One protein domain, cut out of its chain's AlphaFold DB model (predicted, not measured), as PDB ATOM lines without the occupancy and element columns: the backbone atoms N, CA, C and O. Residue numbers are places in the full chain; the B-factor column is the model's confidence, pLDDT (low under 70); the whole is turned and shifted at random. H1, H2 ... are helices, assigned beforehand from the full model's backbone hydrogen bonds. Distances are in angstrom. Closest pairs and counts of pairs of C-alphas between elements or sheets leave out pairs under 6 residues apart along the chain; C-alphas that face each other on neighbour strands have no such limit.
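AT A GLANCE: This is residues 986 to 1031 of the 1036 residues of an uncharacterized protein of Globisporangium ultimum (strain ATCC 200006 / CBS 805.95 / DAOM BR144) (UniProt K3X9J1). Two helices, H1 and H2, run side by side in opposite ways as a loose helical hairpin with few contacts between them, and a third, H3, begins near the end of H2, turns off at about a right angle to it and runs away to one side of the pair, near H2 and apart from H1. At the other end of the pair, residues 998 to 1004 stick out. The printed part has 46 residues with three named helices, H1, H2 and H3 in chain order, and no named strand; the class is all helix. The whole is compact, with a radius of gyration of the C-alphas of 10.3 A and spans of 28 by 22 by 16 A.

IN THESE COORDINATES: Find C-alpha 989 at (152.614, 157.204, 161.411); from there H1, residues 989 to 998, runs 15.0 A to C-alpha 998. Next look at H2, residues 1003 to 1013, 15.8 A from C-alpha 1003 at (166.545, 155.836, 171.626) to C-alpha 1013. H3, residues 1018 to 1030, runs 18.0 A and ends at C-alpha 1030 at (150.166, 141.021, 154.689).

HOW THE PARTS SIT: H1 and H2 form a helical hairpin, at a shallow tilt of 20 degrees, opposite ways. They only just touch, with 3 pairs of C-alphas within 8 A; look at their closest C-alphas, Glu 989 and Ile 1013, 6.5 A apart. H2 and H3 are close but not clearly touching, about perpendicular at 87 degrees; their closest C-alphas, Ser 1012 and Leu 1020, are 6.9 A apart. H1 and H3 are only just apart, their closest C-alphas at 8.3 A. In H3 every O i to N i+4 pair is within hydrogen-bond range, in H1 5 of 6 and in H2 6 of 7.

THE WHOLE: The two farthest C-alphas, Pro 1003 and Val 1029, are 28.7 A apart. The printed part has no cut, and both links between helices are tight, four residues each. Mean pLDDT of the printed part is 83.0, and residue 1029 is under 70.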
ATOM      1  N   ALA A 986     150.614 159.157 156.152       70.50
ATOM      2  CA  ALA A 986     150.117 159.914 157.296       70.50
ATOM      3  C   ALA A 986     148.977 159.218 158.071       70.50
ATOM      4  O   ALA A 986     148.661 159.656 159.172       70.50
ATOM      5  N   ARG A 987     148.387 158.146 157.523       78.69
ATOM      6  CA  ARG A 987     147.418 157.260 158.188       78.69
ATOM      7  C   ARG A 987     148.082 156.173 159.052       78.69
ATOM      8  O   ARG A 987     147.405 155.494 159.812       78.69
ATOM      9  N   MET A 988     149.399 155.970 158.927       79.88
ATOM     10  CA  MET A 988     150.131 154.876 159.593       79.88
ATOM     11  C   MET A 988     151.299 155.320 160.477       79.88
ATOM     12  O   MET A 988     151.854 154.502 161.214       79.88
ATOM     13  N   GLU A 989     151.615 156.617 160.506       90.56
ATOM     14  CA  GLU A 989     152.614 157.204 161.411       90.56
ATOM     15  C   GLU A 989     152.420 156.761 162.877       90.56
ATOM     16  O   GLU A 989     153.394 156.422 163.550       90.56
ATOM     17  N   LYS A 990     151.177 156.684 163.377       84.75
ATOM     18  CA  LYS A 990     150.907 156.212 164.749       84.75
ATOM     19  C   LYS A 990     151.242 154.733 164.965       84.75
ATOM     20  O   LYS A 990     151.761 154.396 166.026       84.75
ATOM     21  N   GLN A 991     150.959 153.862 163.993       84.31
ATOM     22  CA  GLN A 991     151.178 152.414 164.113       84.31
ATOM     23  C   GLN A 991     152.672 152.070 164.113       84.31
ATOM     24  O   GLN A 991     153.138 151.335 164.978       84.31
ATOM     25  N   LEU A 992     153.450 152.713 163.239       89.81
ATOM     26  CA  LEU A 992     154.914 152.600 163.206       89.81
ATOM     27  C   LEU A 992     155.567 152.944 164.551       89.81
ATOM     28  O   LEU A 992     156.501 152.282 165.003       89.81
ATOM     29  N   LEU A 993     155.059 153.983 165.217       89.81
ATOM     30  CA  LEU A 993     155.552 154.406 166.525       89.81
ATOM     31  C   LEU A 993     155.081 153.505 167.677       89.81
ATOM     32  O   LEU A 993     155.708 153.536 168.736       89.81
ATOM     33  N   HIS A 994     154.032 152.701 167.473       85.88
ATOM     34  CA  HIS A 994     153.596 151.670 168.415       85.88
ATOM     35  C   HIS A 994     154.544 150.467 168.389       85.88
ATOM     36  O   HIS A 994     155.118 150.141 169.428       85.88
ATOM     37  N   PHE A 995     154.807 149.889 167.209       85.44
ATOM     38  CA  PHE A 995     155.736 148.758 167.059       85.44
ATOM     39  C   PHE A 995     157.137 149.096 167.571       85.44
ATOM     40  O   PHE A 995     157.722 148.349 168.349       85.44
ATOM     41  N   ALA A 996     157.625 150.300 167.260       90.44
ATOM     42  CA  ALA A 996     158.890 150.809 167.784       90.44
ATOM     43  C   ALA A 996     158.954 150.886 169.327       90.44
ATOM     44  O   ALA A 996     160.049 150.929 169.888       90.44
ATOM     45  N   SER A 997     157.804 150.928 170.013       87.06
ATOM     46  CA  SER A 997     157.716 150.910 171.478       87.06
ATOM     47  C   SER A 997     157.571 149.502 172.065       87.06
ATOM     48  O   SER A 997     158.143 149.242 173.120       87.06
ATOM     49  N   GLU A 998     156.881 148.584 171.379       86.12
ATOM     50  CA  GLU A 998     156.753 147.177 171.797       86.12
ATOM     51  C   GLU A 998     158.047 146.382 171.585       86.12
ATOM     52  O   GLU A 998     158.374 145.512 172.389       86.12
ATOM     53  N   LEU A 999     158.824 146.732 170.556       85.06
ATOM     54  CA  LEU A 999     160.144 146.160 170.271       85.06
ATOM     55  C   LEU A 999     161.272 146.719 171.168       85.06
ATOM     56  O   LEU A 999     162.429 146.349 170.987       85.06
ATOM     57  N   GLU A1000     160.958 147.618 172.112       90.38
ATOM     58  CA  GLU A1000     161.916 148.303 173.002       90.38
ATOM     59  C   GLU A1000     163.136 148.924 172.268       90.38
ATOM     60  O   GLU A1000     164.253 148.920 172.794       90.38
ATOM     61  N   LEU A1001     162.933 149.475 171.057       88.69
ATOM     62  CA  LEU A1001     164.015 150.021 170.218       88.69
ATOM     63  C   LEU A1001     164.878 151.053 170.958       88.69
ATOM     64  O   LEU A1001     164.385 151.874 171.744       88.69
ATOM     65  N   ALA A1002     166.180 151.068 170.656       91.12
ATOM     66  CA  ALA A1002     167.091 152.005 171.295       91.12
ATOM     67  C   ALA A1002     166.710 153.463 170.949       91.12
ATOM     68  O   ALA A1002     166.219 153.739 169.848       91.12
ATOM     69  N   PRO A1003     166.968 154.446 171.841       86.94
ATOM     70  CA  PRO A1003     166.545 155.836 171.626       86.94
ATOM     71  C   PRO A1003     167.024 156.449 170.302       86.94
ATOM     72  O   PRO A1003     166.337 157.293 169.722       86.94
ATOM     73  N   ASP A1004     168.188 156.009 169.824       78.56
ATOM     74  CA  ASP A1004     168.820 156.486 168.594       78.56
ATOM     75  C   ASP A1004     168.139 155.914 167.330       78.56
ATOM     76  O   ASP A1004     168.026 156.614 166.321       78.56
ATOM     77  N   GLU A1005     167.616 154.684 167.404       89.88
ATOM     78  CA  GLU A1005     166.892 153.981 166.331       89.88
ATOM     79  C   GLU A1005     165.471 154.539 166.180       89.88
ATOM     80  O   GLU A1005     165.059 154.928 165.085       89.88
ATOM     81  N   LEU A1006     164.760 154.733 167.298       91.69
ATOM     82  CA  LEU A1006     163.462 155.419 167.329       91.69
ATOM     83  C   LEU A1006     163.550 156.847 166.750       91.69
ATOM     84  O   LEU A1006     162.614 157.340 166.113       91.69
ATOM     85  N   ALA A1007     164.685 157.524 166.952       86.50
ATOM     86  CA  ALA A1007     164.961 158.837 166.377       86.50
ATOM     87  C   ALA A1007     165.357 158.791 164.888       86.50
ATOM     88  O   ALA A1007     165.333 159.836 164.232       86.50
ATOM     89  N   ALA A1008     165.749 157.637 164.340       89.00
ATOM     90  CA  ALA A1008     165.917 157.428 162.903       89.00
ATOM     91  C   ALA A1008     164.555 157.183 162.234       89.00
ATOM     92  O   ALA A1008     164.182 157.957 161.354       89.00
ATOM     93  N   LEU A1009     163.762 156.234 162.749       91.25
ATOM     94  CA  LEU A1009     162.423 155.907 162.237       91.25
ATOM     95  C   LEU A1009     161.523 157.151 162.126       91.25
ATOM     96  O   LEU A1009     160.977 157.435 161.063       91.25
ATOM     97  N   LYS A1010     161.460 157.982 163.177       92.69
ATOM     98  CA  LYS A1010     160.703 159.254 163.168       92.69
ATOM     99  C   LYS A1010     161.130 160.236 162.072       92.69
ATOM    100  O   LYS A1010     160.316 161.043 161.633       92.69
ATOM    101  N   ARG A1011     162.397 160.208 161.641       89.19
ATOM    102  CA  ARG A1011     162.888 161.054 160.540       89.19
ATOM    103  C   ARG A1011     162.542 160.481 159.170       89.19
ATOM    104  O   ARG A1011     162.332 161.283 158.268       89.19
ATOM    105  N   SER A1012     162.463 159.160 159.030       89.19
ATOM    106  CA  SER A1012     162.004 158.504 157.803       89.19
ATOM    107  C   SER A1012     160.493 158.689 157.599       89.19
ATOM    108  O   SER A1012     160.082 159.126 156.527       89.19
ATOM    109  N   ILE A1013     159.668 158.540 158.649       89.31
ATOM    110  CA  ILE A1013     158.221 158.841 158.576       89.31
ATOM    111  C   ILE A1013     157.981 160.289 158.126       89.31
ATOM    112  O   ILE A1013     157.292 160.535 157.138       89.31
ATOM    113  N   ALA A1014     158.616 161.259 158.794       85.75
ATOM    114  CA  ALA A1014     158.453 162.685 158.493       85.75
ATOM    115  C   ALA A1014     158.998 163.118 157.114       85.75
ATOM    116  O   ALA A1014     158.829 164.277 156.729       85.75
ATOM    117  N   ARG A1015     159.689 162.225 156.397       81.75
ATOM    118  CA  ARG A1015     160.212 162.448 155.042       81.75
ATOM    119  C   ARG A1015     159.444 161.711 153.955       81.75
ATOM    120  O   ARG A1015     159.738 161.980 152.798       81.75
ATOM    121  N   GLN A1016     158.504 160.835 154.320       81.81
ATOM    122  CA  GLN A1016     157.918 159.855 153.403       81.81
ATOM    123  C   GLN A1016     159.015 159.025 152.718       81.81
ATOM    124  O   GLN A1016     159.184 159.039 151.508       81.81
ATOM    125  N   ASP A1017     159.848 158.395 153.546       83.88
ATOM    126  CA  ASP A1017     160.959 157.547 153.113       83.88
ATOM    127  C   ASP A1017     160.429 156.317 152.356       83.88
ATOM    128  O   ASP A1017     159.716 155.503 152.938       83.88
ATOM    129  N   GLU A1018     160.767 156.202 151.069       70.69
ATOM    130  CA  GLU A1018     160.233 155.206 150.122       70.69
ATOM    131  C   GLU A1018     160.384 153.757 150.617       70.69
ATOM    132  O   GLU A1018     159.506 152.925 150.403       70.69
ATOM    133  N   ILE A1019     161.470 153.448 151.338       76.69
ATOM    134  CA  ILE A1019     161.703 152.109 151.902       76.69
ATOM    135  C   ILE A1019     160.722 151.841 153.046       76.69
ATOM    136  O   ILE A1019     160.213 150.728 153.187       76.69
ATOM    137  N   LEU A1020     160.441 152.861 153.857       81.19
ATOM    138  CA  LEU A1020     159.456 152.766 154.925       81.19
ATOM    139  C   LEU A1020     158.028 152.755 154.365       81.19
ATOM    140  O   LEU A1020     157.195 152.063 154.932       81.19
ATOM    141  N   GLU A1021     157.746 153.455 153.260       81.06
ATOM    142  CA  GLU A1021     156.460 153.372 152.551       81.06
ATOM    143  C   GLU A1021     156.224 151.962 152.005       81.06
ATOM    144  O   GLU A1021     155.224 151.343 152.353       81.06
ATOM    145  N   ALA A1022     157.187 151.401 151.268       75.88
ATOM    146  CA  ALA A1022     157.098 150.041 150.743       75.88
ATOM    147  C   ALA A1022     156.951 148.991 151.860       75.88
ATOM    148  O   ALA A1022     156.133 148.080 151.751       75.88
ATOM    149  N   ALA A1023     157.693 149.127 152.964       73.81
ATOM    150  CA  ALA A1023     157.544 148.240 154.116       73.81
ATOM    151  C   ALA A1023     156.160 148.393 154.780       73.81
ATOM    152  O   ALA A1023     155.539 147.396 155.145       73.81
ATOM    153  N   VAL A1024     155.649 149.623 154.896       81.56
ATOM    154  CA  VAL A1024     154.299 149.920 155.400       81.56
ATOM    155  C   VAL A1024     153.218 149.329 154.497       81.56
ATOM    156  O   VAL A1024     152.251 148.781 155.017       81.56
ATOM    157  N   GLU A1025     153.372 149.384 153.174       74.50
ATOM    158  CA  GLU A1025     152.424 148.782 152.233       74.50
ATOM    159  C   GLU A1025     152.468 147.249 152.258       74.50
ATOM    160  O   GLU A1025     151.416 146.610 152.253       74.50
ATOM    161  N   VAL A1026     153.655 146.642 152.377       72.25
ATOM    162  CA  VAL A1026     153.788 145.195 152.628       72.25
ATOM    163  C   VAL A1026     153.075 144.824 153.929       72.25
ATOM    164  O   VAL A1026     152.245 143.917 153.929       72.25
ATOM    165  N   TYR A1027     153.293 145.575 155.009       77.44
ATOM    166  CA  TYR A1027     152.586 145.368 156.271       77.44
ATOM    167  C   TYR A1027     151.071 145.625 156.163       77.44
ATOM    168  O   TYR A1027     150.281 144.917 156.785       77.44
ATOM    169  N   GLU A1028     150.612 146.569 155.337       73.75
ATOM    170  CA  GLU A1028     149.183 146.770 155.072       73.75
ATOM    171  C   GLU A1028     148.529 145.596 154.348       73.75
ATOM    172  O   GLU A1028     147.380 145.265 154.645       73.75
ATOM    173  N   VAL A1029     149.243 144.991 153.401       65.25
ATOM    174  CA  VAL A1029     148.748 143.892 152.568       65.25
ATOM    175  C   VAL A1029     148.821 142.557 153.303       65.25
ATOM    176  O   VAL A1029     147.876 141.771 153.234       65.25
ATOM    177  N   GLU A1030     149.926 142.291 153.997       76.31
ATOM    178  CA  GLU A1030     150.166 141.021 154.689       76.31
ATOM    179  C   GLU A1030     149.539 141.002 156.090       76.31
ATOM    180  O   GLU A1030     149.137 139.936 156.557       76.31
ATOM    181  N   LYS A1031     149.420 142.171 156.747       70.94
ATOM    182  CA  LYS A1031     149.045 142.331 158.169       70.94
ATOM    183  C   LYS A1031     149.857 141.414 159.104       70.94
ATOM    184  O   LYS A1031     149.377 141.007 160.161       70.94
TER     185      LYS A1031